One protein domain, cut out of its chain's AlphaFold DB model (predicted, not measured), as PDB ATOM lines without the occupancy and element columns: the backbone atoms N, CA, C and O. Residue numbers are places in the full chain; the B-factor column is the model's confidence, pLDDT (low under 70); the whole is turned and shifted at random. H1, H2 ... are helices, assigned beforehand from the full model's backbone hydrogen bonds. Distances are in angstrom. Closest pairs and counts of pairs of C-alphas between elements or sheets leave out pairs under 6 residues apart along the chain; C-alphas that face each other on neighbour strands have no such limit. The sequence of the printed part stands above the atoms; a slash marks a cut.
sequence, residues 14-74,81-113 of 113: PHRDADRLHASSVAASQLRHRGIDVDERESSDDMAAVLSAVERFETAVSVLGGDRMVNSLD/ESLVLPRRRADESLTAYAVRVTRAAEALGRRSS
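What this domain is: This is residues 14 to 74 and 81 to 113 of the 113 residues of an uncharacterized protein of Gemmatirosa kalamazoonesis (UniProt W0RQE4). One long helix, H2, makes the backbone of a rod; H3 packs side by side with it, running the same way, while H1 packs at a slant on the beginning of H2, at residues 44 to 51, and reaches beyond that end. Residues 14 to 19 stick out at one end of the rod and residues 69 to 74 at the other. The printed part has 94 residues with three named helices, in the order H1, H2, H3, and no named strand; the class is all helix. The whole is loose, with a radius of gyration of the C-alphas of 15.8 A, and spans 59 by 28 by 20 A.

Where its parts are: H2, the longest helix, holds residues 44 to 71 and measures 40.6 A from C-alpha 44 at (466.885, 326.457, 400.857) to C-alpha 71 at (486.582, 302.791, 427.355). H3 holds residues 94 to 109, 22.3 A from first to last C-alpha, and ends with C-alpha 109 at (486.508, 314.404, 415.436). H1 holds residues 15 to 33, 26.9 A long, and begins with C-alpha 15 at (457.491, 322.617, 388.755).

How they stand to each other: H2 touches H3, with 35 pairs of C-alphas within 8 A. Their closest C-alphas are those of Phe 57 and Ala 105, 4.2 A apart. The two run the same way at a shallow tilt of 17 degrees, and their centres are 9.8 A apart. H2 also touches H1, with residues 44 to 51 alone, over 11 pairs of C-alphas within 8 A. The closest C-alphas there are those of Ser 24 and Ser 44, 4.6 A apart. H1 and H2 run the same way at a steep tilt of 40 degrees, with centres 21.9 A apart. H1 and H3 are apart. In H1, H2 and H3 every O i to N i+4 pair of the backbone is within hydrogen-bond range.

The domain as a whole: The two C-alphas farthest apart are those of Pro 14 and Asp 74, at 60.9 A. Without the stretches that stand free, residues 14 to 19 and 69 to 74, the body has 82 residues and spans 41 by 24 by 17 A. The link from H1 to H2, 10 residues, is short. The link from H2 to H3 runs across the cut: residues 75 to 80 are not printed, and C-alphas 74 and 81 are 20.6 A apart. Residues 81 to 93 hold no named element. The mean pLDDT of the printed part is 85.2, and it is under 70 at residues 14 to 16, residues 68 to 74 and residue 113, which is the chain's last residue.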
ATOM      1  N   PRO A  14     457.649 324.682 385.080       57.97
ATOM      2  CA  PRO A  14     456.750 325.289 386.072       57.97
ATOM      3  C   PRO A  14     456.784 324.587 387.442       57.97
ATOM      4  O   PRO A  14     456.374 325.162 388.449       57.97
ATOM      5  N   HIS A  15     457.307 323.359 387.509       64.12
ATOM      6  CA  HIS A  15     457.491 322.617 388.755       64.12
ATOM      7  C   HIS A  15     458.725 323.052 389.553       64.12
ATOM      8  O   HIS A  15     458.747 322.863 390.760       64.12
ATOM      9  N   ARG A  16     459.724 323.697 388.936       67.19
ATOM     10  CA  ARG A  16     460.997 324.012 389.607       67.19
ATOM     11  C   ARG A  16     460.830 324.976 390.779       67.19
ATOM     12  O   ARG A  16     461.498 324.819 391.799       67.19
ATOM     13  N   ASP A  17     459.942 325.956 390.645       70.56
ATOM     14  CA  ASP A  17     459.671 326.906 391.725       70.56
ATOM     15  C   ASP A  17     458.811 326.272 392.822       70.56
ATOM     16  O   ASP A  17     459.094 326.466 394.003       70.56
ATOM     17  N   ALA A  18     457.829 325.442 392.457       73.00
ATOM     18  CA  ALA A  18     457.027 324.686 393.418       73.00
ATOM     19  C   ALA A  18     457.880 323.684 394.220       73.00
ATOM     20  O   ALA A  18     457.767 323.624 395.445       73.00
ATOM     21  N   ASP A  19     458.784 322.965 393.554       77.69
ATOM     22  CA  ASP A  19     459.709 322.011 394.170       77.69
ATOM     23  C   ASP A  19     460.701 322.722 395.097       77.69
ATOM     24  O   ASP A  19     460.948 322.262 396.214       77.69
ATOM     25  N   ARG A  20     461.230 323.885 394.686       76.62
ATOM     26  CA  ARG A  20     462.124 324.701 395.525       76.62
ATOM     27  C   ARG A  20     461.406 325.222 396.770       76.62
ATOM     28  O   ARG A  20     461.951 325.137 397.870       76.62
ATOM     29  N   LEU A  21     460.183 325.729 396.617       80.06
ATOM     30  CA  LEU A  21     459.365 326.186 397.741       80.06
ATOM     31  C   LEU A  21     459.053 325.031 398.698       80.06
ATOM     32  O   LEU A  21     459.205 325.177 399.911       80.06
ATOM     33  N   HIS A  22     458.697 323.861 398.167       82.88
ATOM     34  CA  HIS A  22     458.456 322.675 398.980       82.88
ATOM     35  C   HIS A  22     459.711 322.249 399.756       82.88
ATOM     36  O   HIS A  22     459.647 322.080 400.975       82.88
ATOM     37  N   ALA A  23     460.865 322.166 399.087       82.81
ATOM     38  CA  ALA A  23     462.140 321.835 399.718       82.81
ATOM     39  C   ALA A  23     462.513 322.831 400.829       82.81
ATOM     40  O   ALA A  23     462.904 322.416 401.920       82.81
ATOM     41  N   SER A  24     462.323 324.135 400.590       84.69
ATOM     42  CA  SER A  24     462.572 325.172 401.599       84.69
ATOM     43  C   SER A  24     461.676 325.013 402.834       84.69
ATOM     44  O   SER A  24     462.158 325.072 403.962       84.69
ATOM     45  N   SER A  25     460.388 324.711 402.638       87.75
ATOM     46  CA  SER A  25     459.424 324.509 403.727       87.75
ATOM     47  C   SER A  25     459.762 323.278 404.573       87.75
ATOM     48  O   SER A  25     459.729 323.325 405.809       87.75
ATOM     49  N   VAL A  26     460.157 322.182 403.918       88.75
ATOM     50  CA  VAL A  26     460.608 320.961 404.594       88.75
ATOM     51  C   VAL A  26     461.880 321.231 405.401       88.75
ATOM     52  O   VAL A  26     461.933 320.879 406.581       88.75
ATOM     53  N   ALA A  27     462.875 321.898 404.813       88.94
ATOM     54  CA  ALA A  27     464.132 322.209 405.491       88.94
ATOM     55  C   ALA A  27     463.921 323.141 406.698       88.94
ATOM     56  O   ALA A  27     464.405 322.855 407.795       88.94
ATOM     57  N   ALA A  28     463.120 324.199 406.540       90.19
ATOM     58  CA  ALA A  28     462.765 325.108 407.627       90.19
ATOM     59  C   ALA A  28     462.055 324.376 408.777       90.19
ATOM     60  O   ALA A  28     462.371 324.593 409.948       90.19
ATOM     61  N   SER A  29     461.129 323.467 408.457       90.75
ATOM     62  CA  SER A  29     460.417 322.666 409.459       90.75
ATOM     63  C   SER A  29     461.369 321.767 410.255       90.75
ATOM     64  O   SER A  29     461.269 321.685 411.481       90.75
ATOM     65  N   GLN A  30     462.336 321.138 409.582       90.62
ATOM     66  CA  GLN A  30     463.337 320.289 410.231       90.62
ATOM     67  C   GLN A  30     464.296 321.067 411.138       90.62
ATOM     68  O   GLN A  30     464.685 320.558 412.192       90.62
ATOM     69  N   LEU A  31     464.679 322.282 410.744       91.31
ATOM     70  CA  LEU A  31     465.527 323.159 411.552       91.31
ATOM     71  C   LEU A  31     464.786 323.664 412.794       91.31
ATOM     72  O   LEU A  31     465.315 323.574 413.903       91.31
ATOM     73  N   ARG A  32     463.524 324.080 412.641       91.06
ATOM     74  CA  ARG A  32     462.675 324.508 413.765       91.06
ATOM     75  C   ARG A  32     462.440 323.388 414.772       91.06
ATOM     76  O   ARG A  32     462.480 323.636 415.973       91.06
ATOM     77  N   HIS A  33     462.265 322.148 414.309       90.31
ATOM     78  CA  HIS A  33     462.147 320.988 415.201       90.31
ATOM     79  C   HIS A  33     463.400 320.777 416.070       90.31
ATOM     80  O   HIS A  33     463.301 320.293 417.192       90.31
ATOM     81  N   ARG A  34     464.571 321.199 415.580       88.06
ATOM     82  CA  ARG A  34     465.852 321.169 416.303       88.06
ATOM     83  C   ARG A  34     466.121 322.436 417.126       88.06
ATOM     84  O   ARG A  34     467.222 322.608 417.639       88.06
ATOM     85  N   GLY A  35     465.142 323.338 417.242       89.50
ATOM     86  CA  GLY A  35     465.283 324.601 417.971       89.50
ATOM     87  C   GLY A  35     466.162 325.637 417.264       89.50
ATOM     88  O   GLY A  35     466.663 326.555 417.912       89.50
ATOM     89  N   ILE A  36     466.381 325.485 415.954       89.50
ATOM     90  CA  ILE A  36     467.087 326.467 415.133       89.50
ATOM     91  C   ILE A  36     466.037 327.372 414.494       89.50
ATOM     92  O   ILE A  36     465.235 326.925 413.672       89.50
ATOM     93  N   ASP A  37     466.055 328.647 414.870       88.75
ATOM     94  CA  ASP A  37     465.189 329.651 414.262       88.75
ATOM     95  C   ASP A  37     465.580 329.868 412.800       88.75
ATOM     96  O   ASP A  37     466.765 329.908 412.463       88.75
ATOM     97  N   VAL A  38     464.581 330.003 411.928       87.62
ATOM     98  CA  VAL A  38     464.745 330.193 410.480       87.62
ATOM     99  C   VAL A  38     463.751 331.249 410.009       87.62
ATOM    100  O   VAL A  38     462.540 331.092 410.216       87.62
ATOM    101  N   ASP A  39     464.277 332.302 409.380       83.44
ATOM    102  CA  ASP A  39     463.507 333.378 408.748       83.44
ATOM    103  C   ASP A  39     463.038 332.940 407.347       83.44
ATOM    104  O   ASP A  39     463.665 332.109 406.693       83.44
ATOM    105  N   GLU A  40     461.932 333.505 406.876       77.25
ATOM    106  CA  GLU A  40     461.356 333.237 405.551       77.25
ATOM    107  C   GLU A  40     462.252 333.725 404.402       77.25
ATOM    108  O   GLU A  40     462.084 333.298 403.261       77.25
ATOM    109  N   ARG A  41     463.205 334.622 404.690       83.25
ATOM    110  CA  ARG A  41     464.181 335.147 403.719       83.25
ATOM    111  C   ARG A  41     465.391 334.245 403.488       83.25
ATOM    112  O   ARG A  41     466.179 334.517 402.584       83.25
ATOM    113  N   GLU A  42     465.579 333.237 404.329       84.94
ATOM    114  CA  GLU A  42     466.720 332.329 404.247       84.94
ATOM    115  C   GLU A  42     466.576 331.396 403.031       84.94
ATOM    116  O   GLU A  42     465.475 330.961 402.686       84.94
ATOM    117  N   SER A  43     467.687 331.078 402.364       88.00
ATOM    118  CA  SER A  43     467.678 330.203 401.184       88.00
ATOM    119  C   SER A  43     467.541 328.728 401.571       88.00
ATOM    120  O   SER A  43     468.085 328.291 402.587       88.00
ATOM    121  N   SER A  44     466.903 327.922 400.714       86.75
ATOM    122  CA  SER A  44     466.885 326.457 400.857       86.75
ATOM    123  C   SER A  44     468.291 325.861 400.930       86.75
ATOM    124  O   SER A  44     468.507 324.889 401.652       86.75
ATOM    125  N   ASP A  45     469.247 326.455 400.215       89.19
ATOM    126  CA  ASP A  45     470.634 325.985 400.175       89.19
ATOM    127  C   ASP A  45     471.349 326.247 401.508       89.19
ATOM    128  O   ASP A  45     472.062 325.380 402.014       89.19
ATOM    129  N   ASP A  46     471.099 327.405 402.126       91.88
ATOM    130  CA  ASP A  46     471.637 327.738 403.446       91.88
ATOM    131  C   ASP A  46     471.030 326.844 404.535       91.88
ATOM    132  O   ASP A  46     471.741 326.347 405.413       91.88
ATOM    133  N   MET A  47     469.724 326.569 404.454       93.31
ATOM    134  CA  MET A  47     469.063 325.624 405.357       93.31
ATOM    135  C   MET A  47     469.639 324.209 405.218       93.31
ATOM    136  O   MET A  47     469.921 323.558 406.225       93.31
ATOM    137  N   ALA A  48     469.857 323.742 403.985       91.31
ATOM    138  CA  ALA A  48     470.475 322.447 403.717       91.31
ATOM    139  C   ALA A  48     471.911 322.378 404.262       91.31
ATOM    140  O   ALA A  48     472.286 321.382 404.882       91.31
ATOM    141  N   ALA A  49     472.692 323.453 404.111       93.94
ATOM    142  CA  ALA A  49     474.039 323.537 404.664       93.94
ATOM    143  C   ALA A  49     474.044 323.405 406.197       93.94
ATOM    144  O   ALA A  49     474.886 322.691 406.747       93.94
ATOM    145  N   VAL A  50     473.089 324.036 406.890       95.31
ATOM    146  CA  VAL A  50     472.943 323.887 408.347       95.31
ATOM    147  C   VAL A  50     472.551 322.462 408.722       95.31
ATOM    148  O   VAL A  50     473.184 321.897 409.610       95.31
ATOM    149  N   LEU A  51     471.573 321.852 408.044       93.88
ATOM    150  CA  LEU A  51     471.182 320.457 408.301       93.88
ATOM    151  C   LEU A  51     472.382 319.511 408.161       93.88
ATOM    152  O   LEU A  51     472.686 318.750 409.076       93.88
ATOM    153  N   SER A  52     473.140 319.645 407.072       94.81
ATOM    154  CA  SER A  52     474.351 318.856 406.846       94.81
ATOM    155  C   SER A  52     475.462 319.126 407.873       94.81
ATOM    156  O   SER A  52     476.288 318.249 408.136       94.81
ATOM    157  N   ALA A  53     475.553 320.335 408.429       96.25
ATOM    158  CA  ALA A  53     476.508 320.643 409.494       96.25
ATOM    159  C   ALA A  53     476.091 319.986 410.819       96.25
ATOM    160  O   ALA A  53     476.934 319.411 411.509       96.25
ATOM    161  N   VAL A  54     474.796 320.027 411.147       95.25
ATOM    162  CA  VAL A  54     474.221 319.385 412.338       95.25
ATOM    163  C   VAL A  54     474.437 317.873 412.298       95.25
ATOM    164  O   VAL A  54     474.952 317.318 413.262       95.25
ATOM    165  N   GLU A  55     474.159 317.213 411.173       94.12
ATOM    166  CA  GLU A  55     474.379 315.765 411.021       94.12
ATOM    167  C   GLU A  55     475.847 315.366 411.247       94.12
ATOM    168  O   GLU A  55     476.143 314.357 411.893       94.12
ATOM    169  N   ARG A  56     476.797 316.177 410.756       94.81
ATOM    170  CA  ARG A  56     478.231 315.952 411.001       94.81
ATOM    171  C   ARG A  56     478.580 316.081 412.478       94.81
ATOM    172  O   ARG A  56     479.371 315.288 412.982       94.81
ATOM    173  N   PHE A  57     478.007 317.072 413.155       93.75
ATOM    174  CA  PHE A  57     478.196 317.259 414.588       93.75
ATOM    175  C   PHE A  57     477.655 316.065 415.378       93.75
ATOM    176  O   PHE A  57     478.395 315.472 416.158       93.75
ATOM    177  N   GLU A  58     476.412 315.658 415.119       91.81
ATOM    178  CA  GLU A  58     475.773 314.501 415.760       91.81
ATOM    179  C   GLU A  58     476.572 313.210 415.522       91.81
ATOM    180  O   GLU A  58     476.792 312.433 416.451       91.81
ATOM    181  N   THR A  59     477.091 313.016 414.307       93.06
ATOM    182  CA  THR A  59     477.967 311.880 413.982       93.06
ATOM    183  C   THR A  59     479.254 311.912 414.807       93.06
ATOM    184  O   THR A  59     479.636 310.896 415.385       93.06
ATOM    185  N   ALA A  60     479.917 313.068 414.908       91.31
ATOM    186  CA  ALA A  60     481.144 313.203 415.690       91.31
ATOM    187  C   ALA A  60     480.900 312.969 417.193       91.31
ATOM    188  O   ALA A  60     481.691 312.285 417.843       91.31
ATOM    189  N   VAL A  61     479.780 313.471 417.731       89.56
ATOM    190  CA  VAL A  61     479.336 313.182 419.105       89.56
ATOM    191  C   VAL A  61     479.093 311.686 419.286       89.56
ATOM    192  O   VAL A  61     479.572 311.114 420.259       89.56
ATOM    193  N   SER A  62     478.398 311.034 418.350       88.00
ATOM    194  CA  SER A  62     478.107 309.601 418.426       88.00
ATOM    195  C   SER A  62     479.372 308.744 418.390       88.00
ATOM    196  O   SER A  62     479.450 307.763 419.124       88.00
ATOM    197  N   VAL A  63     480.359 309.093 417.559       87.69
ATOM    198  CA  VAL A  63     481.648 308.382 417.494       87.69
ATOM    199  C   VAL A  63     482.403 308.528 418.812       87.69
ATOM    200  O   VAL A  63     482.844 307.533 419.382       87.69
ATOM    201  N   LEU A  64     482.491 309.753 419.335       84.12
ATOM    202  CA  LEU A  64     483.167 310.027 420.600       84.12
ATOM    203  C   LEU A  64     482.450 309.378 421.794       84.12
ATOM    204  O   LEU A  64     483.101 308.867 422.699       84.12
ATOM    205  N   GLY A  65     481.115 309.380 421.800       79.06
ATOM    206  CA  GLY A  65     480.293 308.721 422.813       79.06
ATOM    207  C   GLY A  65     480.412 307.199 422.762       79.06
ATOM    208  O   GLY A  65     480.527 306.568 423.809       79.06
ATOM    209  N   GLY A  66     480.453 306.615 421.561       76.75
ATOM    210  CA  GLY A  66     480.698 305.187 421.366       76.75
ATOM    211  C   GLY A  66     482.071 304.760 421.885       76.75
ATOM    212  O   GLY A  66     482.159 303.813 422.662       76.75
ATOM    213  N   ASP A  67     483.128 305.492 421.527       70.94
ATOM    214  CA  ASP A  67     484.485 305.228 422.019       70.94
ATOM    215  C   ASP A  67     484.589 305.406 423.544       70.94
ATOM    216  O   ASP A  67     485.156 304.568 424.245       70.94
ATOM    217  N   ARG A  68     483.946 306.443 424.097       64.75
ATOM    218  CA  ARG A  68     483.869 306.636 425.550       64.75
ATOM    219  C   ARG A  68     483.146 305.488 426.241       64.75
ATOM    220  O   ARG A  68     483.722 304.937 427.161       64.75
ATOM    221  N   MET A  69     481.955 305.074 425.805       69.19
ATOM    222  CA  MET A  69     481.222 303.961 426.434       69.19
ATOM    223  C   MET A  69     482.008 302.643 426.422       69.19
ATOM    224  O   MET A  69     481.891 301.859 427.362       69.19
ATOM    225  N   VAL A  70     482.818 302.400 425.386       66.88
ATOM    226  CA  VAL A  70     483.707 301.228 425.315       66.88
ATOM    227  C   VAL A  70     484.868 301.341 426.312       66.88
ATOM    228  O   VAL A  70     485.254 300.339 426.912       66.88
ATOM    229  N   ASN A  71     485.397 302.550 426.527       60.28
ATOM    230  CA  ASN A  71     486.582 302.791 427.355       60.28
ATOM    231  C   ASN A  71     486.279 303.210 428.815       60.28
ATOM    232  O   ASN A  71     487.175 303.150 429.655       60.28
ATOM    233  N   SER A  72     485.057 303.643 429.149       57.44
ATOM    234  CA  SER A  72     484.722 304.341 430.405       57.44
ATOM    235  C   SER A  72     483.913 303.508 431.406       57.44
ATOM    236  O   SER A  72     482.950 304.012 431.985       57.44
ATOM    237  N   LEU A  73     484.303 302.257 431.671       53.91
ATOM    238  CA  LEU A  73     483.669 301.447 432.728       53.91
ATOM    239  C   LEU A  73     483.759 302.069 434.144       53.91
ATOM    240  O   LEU A  73     483.077 301.581 435.035       53.91
ATOM    241  N   ASP A  74     484.515 303.157 434.345       49.62
ATOM    242  CA  ASP A  74     484.734 303.777 435.662       49.62
ATOM    243  C   ASP A  74     484.724 305.324 435.674       49.62
ATOM    244  O   ASP A  74     485.352 305.934 436.539       49.62
ATOM    245  N   GLU A  81     479.782 320.500 427.636       81.12
ATOM    246  CA  GLU A  81     479.115 321.487 426.773       81.12
ATOM    247  C   GLU A  81     479.555 321.396 425.300       81.12
ATOM    248  O   GLU A  81     478.813 321.801 424.407       81.12
ATOM    249  N   SER A  82     480.738 320.833 425.014       83.50
ATOM    250  CA  SER A  82     481.210 320.634 423.637       83.50
ATOM    251  C   SER A  82     480.452 319.542 422.872       83.50
ATOM    252  O   SER A  82     480.534 319.503 421.646       83.50
ATOM    253  N   LEU A  83     479.714 318.677 423.577       83.94
ATOM    254  CA  LEU A  83     478.818 317.675 422.991       83.94
ATOM    255  C   LEU A  83     477.422 318.231 422.686       83.94
ATOM    256  O   LEU A  83     476.608 317.546 422.069       83.94
ATOM    257  N   VAL A  84     477.135 319.464 423.107       88.38
ATOM    258  CA  VAL A  84     475.856 320.130 422.863       88.38
ATOM    259  C   VAL A  84     475.945 320.946 421.578       88.38
ATOM    260  O   VAL A  84     476.918 321.664 421.340       88.38
ATOM    261  N   LEU A  85     474.908 320.859 420.742       87.94
ATOM    262  CA  LEU A  85     474.831 321.642 419.513       87.94
ATOM    263  C   LEU A  85     474.903 323.150 419.842       87.94
ATOM    264  O   LEU A  85     474.111 323.631 420.661       87.94
ATOM    265  N   PRO A  86     475.807 323.928 419.210       90.69
ATOM    266  CA  PRO A  86     475.894 325.362 419.458       90.69
ATOM    267  C   PRO A  86     474.561 326.049 419.164       90.69
ATOM    268  O   PRO A  86     473.987 325.840 418.109       90.69
ATOM    269  N   ARG A  87     474.079 326.933 420.040       90.44
ATOM    270  CA  ARG A  87     472.856 327.707 419.758       90.44
ATOM    271  C   ARG A  87     473.134 328.794 418.720       90.44
ATOM    272  O   ARG A  87     474.125 329.518 418.869       90.44
ATOM    273  N   ARG A  88     472.271 328.937 417.704       90.75
ATOM    274  CA  ARG A  88     472.318 330.040 416.722       90.75
ATOM    275  C   ARG A  88     472.154 331.389 417.436       90.75
ATOM    276  O   ARG A  88     471.333 331.504 418.345       90.75
ATOM    277  N   ARG A  89     472.944 332.398 417.054       89.88
ATOM    278  CA  ARG A  89     472.759 333.779 417.552       89.88
ATOM    279  C   ARG A  89     471.702 334.506 416.718       89.88
ATOM    280  O   ARG A  89     471.555 334.222 415.535       89.88
ATOM    281  N   ALA A  90     470.995 335.461 417.319       84.62
ATOM    282  CA  ALA A  90     469.902 336.178 416.652       84.62
ATOM    283  C   ALA A  90     470.352 336.987 415.416       84.62
ATOM    284  O   ALA A  90     469.575 337.178 414.490       84.62
ATOM    285  N   ASP A  91     471.603 337.445 415.400       88.12
ATOM    286  CA  ASP A  91     472.231 338.241 414.341       88.12
ATOM    287  C   ASP A  91     473.114 337.410 413.387       88.12
ATOM    288  O   ASP A  91     473.739 337.950 412.475       88.12
ATOM    289  N   GLU A  92     473.188 336.094 413.587       90.69
ATOM    290  CA  GLU A  92     474.049 335.199 412.815       90.69
ATOM    291  C   GLU A  92     473.290 334.622 411.617       90.69
ATOM    292  O   GLU A  92     472.226 334.024 411.779       90.69
ATOM    293  N   SER A  93     473.847 334.757 410.409       92.38
ATOM    294  CA  SER A  93     473.289 334.125 409.205       92.38
ATOM    295  C   SER A  93     473.373 332.597 409.273       92.38
ATOM    296  O   SER A  93     474.262 332.052 409.935       92.38
ATOM    297  N   LEU A  94     472.496 331.883 408.554       92.31
ATOM    298  CA  LEU A  94     472.565 330.416 408.501       92.31
ATOM    299  C   LEU A  94     473.914 329.915 407.974       92.31
ATOM    300  O   LEU A  94     474.455 328.959 408.521       92.31
ATOM    301  N   THR A  95     474.512 330.585 406.988       93.31
ATOM    302  CA  THR A  95     475.838 330.215 406.476       93.31
ATOM    303  C   THR A  95     476.917 330.322 407.561       93.31
ATOM    304  O   THR A  95     477.723 329.407 407.737       93.31
ATOM    305  N   ALA A  96     476.934 331.421 408.327       94.88
ATOM    306  CA  ALA A  96     477.896 331.612 409.414       94.88
ATOM    307  C   ALA A  96     477.687 330.578 410.531       94.88
ATOM    308  O   ALA A  96     478.649 329.988 411.033       94.88
ATOM    309  N   TYR A  97     476.423 330.303 410.851       95.62
ATOM    310  CA  TYR A  97     476.047 329.276 411.806       95.62
ATOM    311  C   TYR A  97     476.491 327.873 411.351       95.62
ATOM    312  O   TYR A  97     477.132 327.158 412.124       95.62
ATOM    313  N   ALA A  98     476.267 327.502 410.084       95.81
ATOM    314  CA  ALA A  98     476.705 326.227 409.505       95.81
ATOM    315  C   ALA A  98     478.227 326.033 409.604       95.81
ATOM    316  O   ALA A  98     478.701 324.948 409.955       95.81
ATOM    317  N   VAL A  99     479.006 327.094 409.355       96.69
ATOM    318  CA  VAL A  99     480.470 327.072 409.518       96.69
ATOM    319  C   VAL A  99     480.853 326.810 410.976       96.69
ATOM    320  O   VAL A  99     481.761 326.020 411.242       96.69
ATOM    321  N   ARG A 100     480.166 327.435 411.937       96.50
ATOM    322  CA  ARG A 100     480.443 327.244 413.368       96.50
ATOM    323  C   ARG A 100     480.116 325.827 413.836       96.50
ATOM    324  O   ARG A 100     480.930 325.234 414.541       96.50
ATOM    325  N   VAL A 101     478.982 325.275 413.410       96.06
ATOM    326  CA  VAL A 101     478.600 323.887 413.716       96.06
ATOM    327  C   VAL A 101     479.596 322.903 413.092       96.06
ATOM    328  O   VAL A 101     480.081 322.007 413.779       96.06
ATOM    329  N   THR A 102     479.998 323.122 411.836       96.44
ATOM    330  CA  THR A 102     481.021 322.297 411.167       96.44
ATOM    331  C   THR A 102     482.346 322.311 411.932       96.44
ATOM    332  O   THR A 102     482.915 321.258 412.208       96.44
ATOM    333  N   ARG A 103     482.818 323.488 412.360       95.69
ATOM    334  CA  ARG A 103     484.049 323.606 413.161       95.69
ATOM    335  C   ARG A 103     483.953 322.893 414.507       95.69
ATOM    336  O   ARG A 103     484.949 322.332 414.964       95.69
ATOM    337  N   ALA A 104     482.782 322.918 415.145       94.25
ATOM    338  CA  ALA A 104     482.545 322.173 416.377       94.25
ATOM    339  C   ALA A 104     482.625 320.657 416.125       94.25
ATOM    340  O   ALA A 104     483.319 319.957 416.859       94.25
ATOM    341  N   ALA A 105     482.021 320.166 415.036       92.38
ATOM    342  CA  ALA A 105     482.100 318.761 414.633       92.38
ATOM    343  C   ALA A 105     483.551 318.314 414.371       92.38
ATOM    344  O   ALA A 105     483.990 317.279 414.868       92.38
ATOM    345  N   GLU A 106     484.331 319.123 413.651       93.94
ATOM    346  CA  GLU A 106     485.751 318.849 413.404       93.94
ATOM    347  C   GLU A 106     486.576 318.827 414.697       93.94
ATOM    348  O   GLU A 106     487.494 318.020 414.836       93.94
ATOM    349  N   ALA A 107     486.273 319.712 415.652       91.06
ATOM    350  CA  ALA A 107     486.940 319.722 416.950       91.06
ATOM    351  C   ALA A 107     486.664 318.445 417.752       91.06
ATOM    352  O   ALA A 107     487.580 317.941 418.400       91.06
ATOM    353  N   LEU A 108     485.448 317.902 417.667       90.31
ATOM    354  CA  LEU A 108     485.102 316.610 418.257       90.31
ATOM    355  C   LEU A 108     485.814 315.454 417.551       90.31
ATOM    356  O   LEU A 108     486.423 314.627 418.223       90.31
ATOM    357  N   GLY A 109     485.828 315.442 416.215       86.31
ATOM    358  CA  GLY A 109     486.508 314.404 415.436       86.31
ATOM    359  C   GLY A 109     488.018 314.324 415.702       86.31
ATOM    360  O   GLY A 109     488.596 313.241 415.685       86.31
ATOM    361  N   ARG A 110     488.663 315.454 416.023       86.81
ATOM    362  CA  ARG A 110     490.077 315.481 416.445       86.81
ATOM    363  C   ARG A 110     490.327 314.899 417.838       86.81
ATOM    364  O   ARG A 110     491.475 314.631 418.157       86.81
ATOM    365  N   ARG A 111     489.298 314.760 418.679       82.00
ATOM    366  CA  ARG A 111     489.414 314.155 420.020       82.00
ATOM    367  C   ARG A 111     489.252 312.638 419.987       82.00
ATOM    368  O   ARG A 111     489.689 311.982 420.920       82.00
ATOM    369  N   SER A 112     488.584 312.117 418.959       71.19
ATOM    370  CA  SER A 112     488.347 310.685 418.754       71.19
ATOM    371  C   SER A 112     489.421 309.995 417.902       71.19
ATOM    372  O   SER A 112     489.278 308.812 417.614       71.19
ATOM    373  N   SER A 113     490.435 310.729 417.432       60.97
ATOM    374  CA  SER A 113     491.542 310.200 416.623       60.97
ATOM    375  C   SER A 113     492.839 310.190 417.410       60.97
ATOM    376  O   SER A 113     493.693 309.360 417.028       60.97
TER     377      SER A 113